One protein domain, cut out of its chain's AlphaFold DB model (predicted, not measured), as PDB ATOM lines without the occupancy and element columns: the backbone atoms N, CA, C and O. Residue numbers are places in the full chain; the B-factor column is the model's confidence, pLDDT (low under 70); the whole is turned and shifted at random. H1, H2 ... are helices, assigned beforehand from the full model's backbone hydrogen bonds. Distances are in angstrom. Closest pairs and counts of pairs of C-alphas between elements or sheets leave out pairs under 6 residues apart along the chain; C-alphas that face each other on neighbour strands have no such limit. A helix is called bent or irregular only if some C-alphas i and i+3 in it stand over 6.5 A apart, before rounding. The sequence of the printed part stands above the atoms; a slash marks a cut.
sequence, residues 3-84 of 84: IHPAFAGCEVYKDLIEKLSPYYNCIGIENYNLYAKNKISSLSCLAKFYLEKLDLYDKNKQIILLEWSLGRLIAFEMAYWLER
ATOM      1  N   ILE A   3     169.127 188.142 177.313       98.00
ATOM      2  CA  ILE A   3     167.716 187.753 177.270       98.00
ATOM      3  C   ILE A   3     166.913 188.621 178.232       98.00
ATOM      4  O   ILE A   3     167.220 188.688 179.425       98.00
ATOM      5  N   HIS A   4     165.898 189.307 177.704       97.69
ATOM      6  CA  HIS A   4     165.077 190.252 178.457       97.69
ATOM      7  C   HIS A   4     164.437 189.639 179.729       97.69
ATOM      8  O   HIS A   4     164.138 188.439 179.778       97.69
ATOM      9  N   PRO A   5     164.171 190.453 180.768       96.75
ATOM     10  CA  PRO A   5     163.405 190.039 181.942       96.75
ATOM     11  C   PRO A   5     161.885 190.101 181.680       96.75
ATOM     12  O   PRO A   5     161.430 190.379 180.574       96.75
ATOM     13  N   ALA A   6     161.064 189.852 182.705       94.81
ATOM     14  CA  ALA A   6     159.607 189.765 182.549       94.81
ATOM     15  C   ALA A   6     158.941 191.049 182.025       94.81
ATOM     16  O   ALA A   6     158.038 190.978 181.193       94.81
ATOM     17  N   PHE A   7     159.382 192.207 182.521       93.31
ATOM     18  CA  PHE A   7     158.667 193.481 182.369       93.31
ATOM     19  C   PHE A   7     159.523 194.605 181.776       93.31
ATOM     20  O   PHE A   7     159.137 195.765 181.849       93.31
ATOM     21  N   ALA A   8     160.680 194.268 181.211       95.25
ATOM     22  CA  ALA A   8     161.548 195.208 180.513       95.25
ATOM     23  C   ALA A   8     162.108 194.540 179.256       95.25
ATOM     24  O   ALA A   8     161.948 193.323 179.079       95.25
ATOM     25  N   GLY A   9     162.716 195.339 178.391       95.38
ATOM     26  CA  GLY A   9     163.424 194.850 177.226       95.38
ATOM     27  C   GLY A   9     164.884 194.542 177.526       95.38
ATOM     28  O   GLY A   9     165.291 194.330 178.675       95.38
ATOM     29  N   CYS A  10     165.691 194.480 176.471       93.94
ATOM     30  CA  CYS A  10     167.122 194.214 176.606       93.94
ATOM     31  C   CYS A  10     167.937 195.452 177.028       93.94
ATOM     32  O   CYS A  10     169.125 195.322 177.331       93.94
ATOM     33  N   GLU A  11     167.309 196.629 177.130       95.50
ATOM     34  CA  GLU A  11     167.939 197.880 177.566       95.50
ATOM     35  C   GLU A  11     168.562 197.787 178.961       95.50
ATOM     36  O   GLU A  11     169.544 198.471 179.240       95.50
ATOM     37  N   VAL A  12     168.059 196.889 179.815       96.00
ATOM     38  CA  VAL A  12     168.612 196.636 181.156       96.00
ATOM     39  C   VAL A  12     170.067 196.153 181.123       96.00
ATOM     40  O   VAL A  12     170.770 196.255 182.124       96.00
ATOM     41  N   TYR A  13     170.530 195.638 179.980       96.88
ATOM     42  CA  TYR A  13     171.901 195.170 179.789       96.88
ATOM     43  C   TYR A  13     172.799 196.184 179.082       96.88
ATOM     44  O   TYR A  13     173.953 195.854 178.815       96.88
ATOM     45  N   LYS A  14     172.312 197.390 178.759       95.94
ATOM     46  CA  LYS A  14     173.037 198.363 177.929       95.94
ATOM     47  C   LYS A  14     174.473 198.599 178.411       95.94
ATOM     48  O   LYS A  14     175.410 198.343 177.659       95.94
ATOM     49  N   ASP A  15     174.646 198.962 179.679       96.69
ATOM     50  CA  ASP A  15     175.965 199.253 180.263       96.69
ATOM     51  C   ASP A  15     176.909 198.037 180.249       96.69
ATOM     52  O   ASP A  15     178.134 198.174 180.202       96.69
ATOM     53  N   LEU A  16     176.351 196.825 180.318       96.50
ATOM     54  CA  LEU A  16     177.116 195.583 180.262       96.50
ATOM     55  C   LEU A  16     177.511 195.238 178.821       96.50
ATOM     56  O   LEU A  16     178.647 194.839 178.573       96.50
ATOM     57  N   ILE A  17     176.597 195.424 177.867       96.31
ATOM     58  CA  ILE A  17     176.844 195.230 176.434       96.31
ATOM     59  C   ILE A  17     177.934 196.185 175.950       96.31
ATOM     60  O   ILE A  17     178.844 195.748 175.251       96.31
ATOM     61  N   GLU A  18     177.899 197.456 176.355       96.50
ATOM     62  CA  GLU A  18     178.922 198.443 175.984       96.50
ATOM     63  C   GLU A  18     180.331 197.976 176.383       96.50
ATOM     64  O   GLU A  18     181.264 198.073 175.588       96.50
ATOM     65  N   LYS A  19     180.474 197.358 177.562       97.88
ATOM     66  CA  LYS A  19     181.752 196.809 178.046       97.88
ATOM     67  C   LYS A  19     182.173 195.511 177.350       97.88
ATOM     68  O   LYS A  19     183.366 195.231 177.270       97.88
ATOM     69  N   LEU A  20     181.220 194.704 176.881       97.12
ATOM     70  CA  LEU A  20     181.479 193.374 176.309       97.12
ATOM     71  C   LEU A  20     181.573 193.360 174.778       97.12
ATOM     72  O   LEU A  20     182.232 192.482 174.225       97.12
ATOM     73  N   SER A  21     180.964 194.332 174.101       96.19
ATOM     74  CA  SER A  21     180.941 194.436 172.637       96.19
ATOM     75  C   SER A  21     182.317 194.481 171.950       96.19
ATOM     76  O   SER A  21     182.401 193.981 170.829       96.19
ATOM     77  N   PRO A  22     183.417 194.961 172.577       97.56
ATOM     78  CA  PRO A  22     184.747 194.840 171.974       97.56
ATOM     79  C   PRO A  22     185.278 193.399 171.907       97.56
ATOM     80  O   PRO A  22     186.189 193.121 171.133       97.56
ATOM     81  N   TYR A  23     184.741 192.490 172.729       96.75
ATOM     82  CA  TYR A  23     185.243 191.120 172.894       96.75
ATOM     83  C   TYR A  23     184.285 190.059 172.346       96.75
ATOM     84  O   TYR A  23     184.706 188.958 171.994       96.75
ATOM     85  N   TYR A  24     182.992 190.377 172.282       94.94
ATOM     86  CA  TYR A  24     181.938 189.443 171.911       94.94
ATOM     87  C   TYR A  24     180.992 190.057 170.886       94.94
ATOM     88  O   TYR A  24     180.679 191.243 170.928       94.94
ATOM     89  N   ASN A  25     180.428 189.208 170.024       92.88
ATOM     90  CA  ASN A  25     179.251 189.586 169.251       92.88
ATOM     91  C   ASN A  25     178.018 189.598 170.171       92.88
ATOM     92  O   ASN A  25     177.406 188.557 170.436       92.88
ATOM     93  N   CYS A  26     177.686 190.769 170.704       95.12
ATOM     94  CA  CYS A  26     176.570 190.949 171.624       95.12
ATOM     95  C   CYS A  26     175.242 191.086 170.864       95.12
ATOM     96  O   CYS A  26     175.043 192.029 170.109       95.12
ATOM     97  N   ILE A  27     174.306 190.168 171.120       95.00
ATOM     98  CA  ILE A  27     172.944 190.198 170.565       95.00
ATOM     99  C   ILE A  27     171.955 190.368 171.719       95.00
ATOM    100  O   ILE A  27     171.915 189.513 172.609       95.00
ATOM    101  N   GLY A  28     171.178 191.451 171.710       95.75
ATOM    102  CA  GLY A  28     170.070 191.677 172.639       95.75
ATOM    103  C   GLY A  28     168.779 191.040 172.127       95.75
ATOM    104  O   GLY A  28     168.389 191.268 170.984       95.75
ATOM    105  N   ILE A  29     168.128 190.232 172.962       96.75
ATOM    106  CA  ILE A  29     166.830 189.623 172.666       96.75
ATOM    107  C   ILE A  29     165.753 190.482 173.321       96.75
ATOM    108  O   ILE A  29     165.549 190.416 174.534       96.75
ATOM    109  N   GLU A  30     165.103 191.312 172.511       96.38
ATOM    110  CA  GLU A  30     164.057 192.238 172.947       96.38
ATOM    111  C   GLU A  30     162.749 191.507 173.291       96.38
ATOM    112  O   GLU A  30     162.417 190.473 172.707       96.38
ATOM    113  N   ASN A  31     161.985 192.052 174.239       96.94
ATOM    114  CA  ASN A  31     160.748 191.464 174.724       96.94
ATOM    115  C   ASN A  31     159.606 191.660 173.725       96.94
ATOM    116  O   ASN A  31     158.901 192.671 173.719       96.94
ATOM    117  N   TYR A  32     159.366 190.638 172.908       97.19
ATOM    118  CA  TYR A  32     158.269 190.632 171.942       97.19
ATOM    119  C   TYR A  32     156.902 190.894 172.599       97.19
ATOM    120  O   TYR A  32     156.086 191.653 172.070       97.19
ATOM    121  N   ASN A  33     156.660 190.318 173.779       96.50
ATOM    122  CA  ASN A  33     155.369 190.394 174.464       96.50
ATOM    123  C   ASN A  33     155.054 191.780 175.061       96.50
ATOM    124  O   ASN A  33     153.896 192.005 175.431       96.50
ATOM    125  N   LEU A  34     156.027 192.699 175.145       95.88
ATOM    126  CA  LEU A  34     155.773 194.094 175.539       95.88
ATOM    127  C   LEU A  34     155.036 194.877 174.449       95.88
ATOM    128  O   LEU A  34     154.185 195.705 174.766       95.88
ATOM    129  N   TYR A  35     155.331 194.598 173.178       93.19
ATOM    130  CA  TYR A  35     154.863 195.413 172.051       93.19
ATOM    131  C   TYR A  35     153.836 194.695 171.168       93.19
ATOM    132  O   TYR A  35     153.054 195.335 170.461       93.19
ATOM    133  N   ALA A  36     153.820 193.362 171.181       94.31
ATOM    134  CA  ALA A  36     152.960 192.574 170.313       94.31
ATOM    135  C   ALA A  36     151.495 192.546 170.770       94.31
ATOM    136  O   ALA A  36     151.186 192.288 171.935       94.31
ATOM    137  N   LYS A  37     150.573 192.696 169.807       94.06
ATOM    138  CA  LYS A  37     149.134 192.451 170.025       94.06
ATOM    139  C   LYS A  37     148.857 190.977 170.341       94.06
ATOM    140  O   LYS A  37     148.123 190.673 171.274       94.06
ATOM    141  N   ASN A  38     149.485 190.077 169.583       96.06
ATOM    142  CA  ASN A  38     149.358 188.631 169.751       96.06
ATOM    143  C   ASN A  38     150.541 188.112 170.567       96.06
ATOM    144  O   ASN A  38     151.616 187.863 170.016       96.06
ATOM    145  N   LYS A  39     150.340 187.995 171.882       96.62
ATOM    146  CA  LYS A  39     151.366 187.545 172.830       96.62
ATOM    147  C   LYS A  39     151.582 186.035 172.747       96.62
ATOM    148  O   LYS A  39     150.641 185.278 172.519       96.62
ATOM    149  N   ILE A  40     152.813 185.602 172.999       97.75
ATOM    150  CA  ILE A  40     153.186 184.188 173.104       97.75
ATOM    151  C   ILE A  40     153.276 183.831 174.591       97.75
ATOM    152  O   ILE A  40     154.124 184.359 175.306       97.75
ATOM    153  N   SER A  41     152.393 182.951 175.066       96.00
ATOM    154  CA  SER A  41     152.332 182.536 176.477       96.00
ATOM    155  C   SER A  41     153.265 181.370 176.819       96.00
ATOM    156  O   SER A  41     153.696 181.248 177.963       96.00
ATOM    157  N   SER A  42     153.595 180.519 175.843       97.69
ATOM    158  CA  SER A  42     154.541 179.414 176.020       97.69
ATOM    159  C   SER A  42     155.979 179.914 175.914       97.69
ATOM    160  O   SER A  42     156.381 180.422 174.866       97.69
ATOM    161  N   LEU A  43     156.770 179.719 176.973       97.25
ATOM    162  CA  LEU A  43     158.194 180.068 176.983       97.25
ATOM    163  C   LEU A  43     158.970 179.322 175.897       97.25
ATOM    164  O   LEU A  43     159.800 179.926 175.227       97.25
ATOM    165  N   SER A  44     158.638 178.051 175.659       97.56
ATOM    166  CA  SER A  44     159.280 177.252 174.614       97.56
ATOM    167  C   SER A  44     158.978 177.792 173.213       97.56
ATOM    168  O   SER A  44     159.880 177.936 172.388       97.56
ATOM    169  N   CYS A  45     157.722 178.173 172.947       98.00
ATOM    170  CA  CYS A  45     157.356 178.801 171.675       98.00
ATOM    171  C   CYS A  45     158.017 180.174 171.507       98.00
ATOM    172  O   CYS A  45     158.426 180.517 170.402       98.00
ATOM    173  N   LEU A  46     158.134 180.948 172.589       97.88
ATOM    174  CA  LEU A  46     158.781 182.257 172.571       97.88
ATOM    175  C   LEU A  46     160.287 182.130 172.297       97.88
ATOM    176  O   LEU A  46     160.816 182.840 171.447       97.88
ATOM    177  N   ALA A  47     160.959 181.186 172.959       97.75
ATOM    178  CA  ALA A  47     162.365 180.872 172.730       97.75
ATOM    179  C   ALA A  47     162.619 180.440 171.280       97.75
ATOM    180  O   ALA A  47     163.498 180.993 170.618       97.75
ATOM    181  N   LYS A  48     161.805 179.515 170.758       96.81
ATOM    182  CA  LYS A  48     161.884 179.079 169.360       96.81
ATOM    183  C   LYS A  48     161.679 180.246 168.390       96.81
ATOM    184  O   LYS A  48     162.473 180.415 167.474       96.81
ATOM    185  N   PHE A  49     160.670 181.080 168.630       97.19
ATOM    186  CA  PHE A  49     160.403 182.271 167.823       97.19
ATOM    187  C   PHE A  49     161.588 183.244 167.793       97.19
ATOM    188  O   PHE A  49     161.877 183.827 166.749       97.19
ATOM    189  N   TYR A  50     162.283 183.434 168.918       96.81
ATOM    190  CA  TYR A  50     163.497 184.246 168.938       96.81
ATOM    191  C   TYR A  50     164.613 183.612 168.113       96.81
ATOM    192  O   TYR A  50     165.209 184.303 167.295       96.81
ATOM    193  N   LEU A  51     164.866 182.313 168.280       94.94
ATOM    194  CA  LEU A  51     165.916 181.607 167.542       94.94
ATOM    195  C   LEU A  51     165.667 181.585 166.030       94.94
ATOM    196  O   LEU A  51     166.606 181.796 165.276       94.94
ATOM    197  N   GLU A  52     164.424 181.410 165.580       94.25
ATOM    198  CA  GLU A  52     164.065 181.433 164.149       94.25
ATOM    199  C   GLU A  52     164.311 182.795 163.484       94.25
ATOM    200  O   GLU A  52     164.447 182.876 162.265       94.25
ATOM    201  N   LYS A  53     164.367 183.872 164.273       93.19
ATOM    202  CA  LYS A  53     164.719 185.214 163.794       93.19
ATOM    203  C   LYS A  53     166.216 185.490 163.817       93.19
ATOM    204  O   LYS A  53     166.645 186.505 163.267       93.19
ATOM    205  N   LEU A  54     166.992 184.652 164.497       90.75
ATOM    206  CA  LEU A  54     168.435 184.787 164.568       90.75
ATOM    207  C   LEU A  54     169.069 183.958 163.466       90.75
ATOM    208  O   LEU A  54     168.772 182.779 163.293       90.75
ATOM    209  N   ASP A  55     170.007 184.576 162.768       81.19
ATOM    210  CA  ASP A  55     170.689 183.927 161.667       81.19
ATOM    211  C   ASP A  55     171.906 183.128 162.158       81.19
ATOM    212  O   ASP A  55     173.065 183.538 162.046       81.19
ATOM    213  N   LEU A  56     171.628 182.010 162.834       83.19
ATOM    214  CA  LEU A  56     172.628 181.148 163.474       83.19
ATOM    215  C   LEU A  56     173.085 180.039 162.514       83.19
ATOM    216  O   LEU A  56     172.810 178.862 162.729       83.19
ATOM    217  N   TYR A  57     173.776 180.415 161.436       70.56
ATOM    218  CA  TYR A  57     174.238 179.457 160.417       70.56
ATOM    219  C   TYR A  57     175.308 178.478 160.911       70.56
ATOM    220  O   TYR A  57     175.399 177.356 160.416       70.56
ATOM    221  N   ASP A  58     176.139 178.902 161.863       81.06
ATOM    222  CA  ASP A  58     177.244 178.094 162.371       81.06
ATOM    223  C   ASP A  58     176.846 177.377 163.662       81.06
ATOM    224  O   ASP A  58     176.901 177.948 164.754       81.06
ATOM    225  N   LYS A  59     176.471 176.100 163.524       77.75
ATOM    226  CA  LYS A  59     176.113 175.228 164.652       77.75
ATOM    227  C   LYS A  59     177.286 174.920 165.589       77.75
ATOM    228  O   LYS A  59     177.050 174.503 166.714       77.75
ATOM    229  N   ASN A  60     178.530 175.119 165.152       80.75
ATOM    230  CA  ASN A  60     179.713 174.856 165.973       80.75
ATOM    231  C   ASN A  60     180.148 176.084 166.782       80.75
ATOM    232  O   ASN A  60     181.071 176.004 167.596       80.75
ATOM    233  N   LYS A  61     179.507 177.235 166.564       87.69
ATOM    234  CA  LYS A  61     179.836 178.460 167.278       87.69
ATOM    235  C   LYS A  61     179.299 178.399 168.701       87.69
ATOM    236  O   LYS A  61     178.099 178.272 168.920       87.69
ATOM    237  N   GLN A  62     180.187 178.579 169.674       91.50
ATOM    238  CA  GLN A  62     179.784 178.692 171.070       91.50
ATOM    239  C   GLN A  62     178.875 179.913 171.269       91.50
ATOM    240  O   GLN A  62     179.234 181.044 170.925       91.50
ATOM    241  N   ILE A  63     177.707 179.683 171.868       93.75
ATOM    242  CA  ILE A  63     176.752 180.726 172.234       93.75
ATOM    243  C   ILE A  63     176.757 180.868 173.754       93.75
ATOM    244  O   ILE A  63     176.507 179.917 174.484       93.75
ATOM    245  N   ILE A  64     177.021 182.084 174.230       95.12
ATOM    246  CA  ILE A  64     176.898 182.438 175.647       95.12
ATOM    247  C   ILE A  64     175.535 183.096 175.840       95.12
ATOM    248  O   ILE A  64     175.242 184.099 175.180       95.12
ATOM    249  N   LEU A  65     174.707 182.550 176.727       95.88
ATOM    250  CA  LEU A  65     173.444 183.153 177.150       95.88
ATOM    251  C   LEU A  65     173.674 183.929 178.453       95.88
ATOM    252  O   LEU A  65     174.432 183.487 179.312       95.88
ATOM    253  N   LEU A  66     173.096 185.126 178.538       95.75
ATOM    254  CA  LEU A  66     173.145 185.971 179.722       95.75
ATOM    255  C   LEU A  66     171.734 186.448 180.041       95.75
ATOM    256  O   LEU A  66     171.033 187.003 179.187       95.75
ATOM    257  N   GLU A  67     171.333 186.231 181.285       95.62
ATOM    258  CA  GLU A  67     169.954 186.369 181.709       95.62
ATOM    259  C   GLU A  67     169.810 187.000 183.092       95.62
ATOM    260  O   GLU A  67     170.705 186.986 183.938       95.62
ATOM    261  N   TRP A  68     168.599 187.483 183.347       93.25
ATOM    262  CA  TRP A  68     168.163 187.931 184.651       93.25
ATOM    263  C   TRP A  68     166.671 187.637 184.831       93.25
ATOM    264  O   TRP A  68     165.867 187.797 183.909       93.25
ATOM    265  N   SER A  69     166.279 187.217 186.038       94.00
ATOM    266  CA  SER A  69     164.877 186.964 186.401       94.00
ATOM    267  C   SER A  69     164.188 185.947 185.460       94.00
ATOM    268  O   SER A  69     164.691 184.829 185.316       94.00
ATOM    269  N   LEU A  70     163.062 186.303 184.821       93.12
ATOM    270  CA  LEU A  70     162.353 185.469 183.833       93.12
ATOM    271  C   LEU A  70     163.239 185.066 182.650       93.12
ATOM    272  O   LEU A  70     163.048 183.983 182.094       93.12
ATOM    273  N   GLY A  71     164.232 185.894 182.310       94.56
ATOM    274  CA  GLY A  71     165.161 185.622 181.219       94.56
ATOM    275  C   GLY A  71     165.835 184.258 181.352       94.56
ATOM    276  O   GLY A  71     166.097 183.627 180.341       94.56
ATOM    277  N   ARG A  72     166.011 183.738 182.577       96.75
ATOM    278  CA  ARG A  72     166.571 182.400 182.821       96.75
ATOM    279  C   ARG A  72     165.718 181.268 182.268       96.75
ATOM    280  O   ARG A  72     166.262 180.311 181.736       96.75
ATOM    281  N   LEU A  73     164.395 181.358 182.394       98.00
ATOM    282  CA  LEU A  73     163.516 180.313 181.866       98.00
ATOM    283  C   LEU A  73     163.479 180.359 180.335       98.00
ATOM    284  O   LEU A  73     163.475 179.318 179.689       98.00
ATOM    285  N   ILE A  74     163.524 181.560 179.753       97.81
ATOM    286  CA  ILE A  74     163.636 181.734 178.299       97.81
ATOM    287  C   ILE A  74     164.992 181.202 177.809       97.81
ATOM    288  O   ILE A  74     165.030 180.461 176.835       97.81
ATOM    289  N   ALA A  75     166.088 181.524 178.504       97.56
ATOM    290  CA  ALA A  75     167.435 181.044 178.200       97.56
ATOM    291  C   ALA A  75     167.528 179.520 178.238       97.56
ATOM    292  O   ALA A  75     168.105 178.919 177.338       97.56
ATOM    293  N   PHE A  76     166.915 178.901 179.247       97.38
ATOM    294  CA  PHE A  76     166.860 177.450 179.375       97.38
ATOM    295  C   PHE A  76     166.159 176.798 178.176       97.38
ATOM    296  O   PHE A  76     166.693 175.871 177.574       97.38
ATOM    297  N   GLU A  77     165.001 177.328 177.774       98.00
ATOM    298  CA  GLU A  77     164.294 176.854 176.580       98.00
ATOM    299  C   GLU A  77     165.103 177.102 175.299       98.00
ATOM    300  O   GLU A  77     165.165 176.236 174.432       98.00
ATOM    301  N   MET A  78     165.769 178.255 175.169       96.94
ATOM    302  CA  MET A  78     166.648 178.533 174.026       96.94
ATOM    303  C   MET A  78     167.800 177.529 173.946       96.94
ATOM    304  O   MET A  78     168.071 177.017 172.864       96.94
ATOM    305  N   ALA A  79     168.446 177.216 175.072       95.69
ATOM    306  CA  ALA A  79     169.500 176.210 175.133       95.69
ATOM    307  C   ALA A  79     168.975 174.831 174.711       95.69
ATOM    308  O   ALA A  79     169.586 174.182 173.870       95.69
ATOM    309  N   TYR A  80     167.796 174.429 175.201       95.75
ATOM    310  CA  TYR A  80     167.145 173.193 174.761       95.75
ATOM    311  C   TYR A  80     166.949 173.148 173.237       95.75
ATOM    312  O   TYR A  80     167.241 172.132 172.617       95.75
ATOM    313  N   TRP A  81     166.485 174.236 172.617       94.62
ATOM    314  CA  TRP A  81     166.289 174.293 171.163       94.62
ATOM    315  C   TRP A  81     167.593 174.311 170.359       94.62
ATOM    316  O   TRP A  81     167.597 173.808 169.238       94.62
ATOM    317  N   LEU A  82     168.668 174.887 170.901       92.56
ATOM    318  CA  LEU A  82     169.984 174.934 170.256       92.56
ATOM    319  C   LEU A  82     170.701 173.576 170.268       92.56
ATOM    320  O   LEU A  82     171.440 173.282 169.334       92.56
ATOM    321  N   GLU A  83     170.463 172.757 171.294       91.12
ATOM    322  CA  GLU A  83     171.075 171.428 171.475       91.12
ATOM    323  C   GLU A  83     170.294 170.287 170.783       91.12
ATOM    324  O   GLU A  83     170.664 169.117 170.902       91.12
ATOM    325  N   ARG A  84     169.192 170.597 170.087       83.31
ATOM    326  CA  ARG A  84     168.401 169.620 169.316       83.31
ATOM    327  C   ARG A  84     169.002 169.308 167.949       83.31
ATOM    328  O   ARG A  84     168.875 168.126 167.557       83.31
TER     329      ARG A  84
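What this domain is: This is residues 3 to 84 of the 84 residues of an uncharacterized protein of Francisella endosymbiont of Amblyomma maculatum (UniProt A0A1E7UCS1). Two helices, H3 and H4, cross as an X on one side of the domain, while the irregular helix H1 lies away from them on the other side, and long loops fill much of the space between. After H1 the chain folds back along it through residues 21 to 31 to the short H2, and residues 53 to 70 make a wide loop from H3 to H4. The printed part has 82 residues with four named helices, in the order H1, H2, H3, H4, and no named strand; the class is all helix, though under half of the residues, 37, are in named elements. It is compact, with a radius of gyration of the C-alphas of 12.7 A, and spans 35 by 31 by 20 A.

Where its parts are: H1 is residues 10 to 20, from C-alpha 10 at (167.122, 194.214, 176.606), 14.4 A long; it is irregular, with C-alphas 12 and 15 7.9 A apart. H2 is residues 32 to 35, 5.9 A. H3 is residues 43 to 52, 14.2 A. H4, residues 71 to 82, is 16.1 A long and ends at C-alpha 82 at (169.984, 174.934, 170.256).

How they stand to each other: H3 and H4 touch; their closest C-alphas, those of Ala 47 and Met 78, are 5.0 A apart. They run the same way at a steep tilt of 58 degrees. H1 is apart from H2, H3 and H4. H2 is apart from H4, and only just from H3, with closest C-alphas 8.4 A apart. In H3 and H4 every O i to N i+4 pair is within hydrogen-bond range; in H1 3 of 7 are, beside 6 of 8 O i to N i+3 pairs, and H2 is too short for an O i to N i+4 pair.

The domain as a whole: The C-alphas farthest apart, those of Tyr 23 and Lys 37, are 36.2 A apart. The printed part has no cut. The links H1 to H2 and H3 to H4 are long. Mean pLDDT of the printed part is 94.3, and no printed residue is under 70.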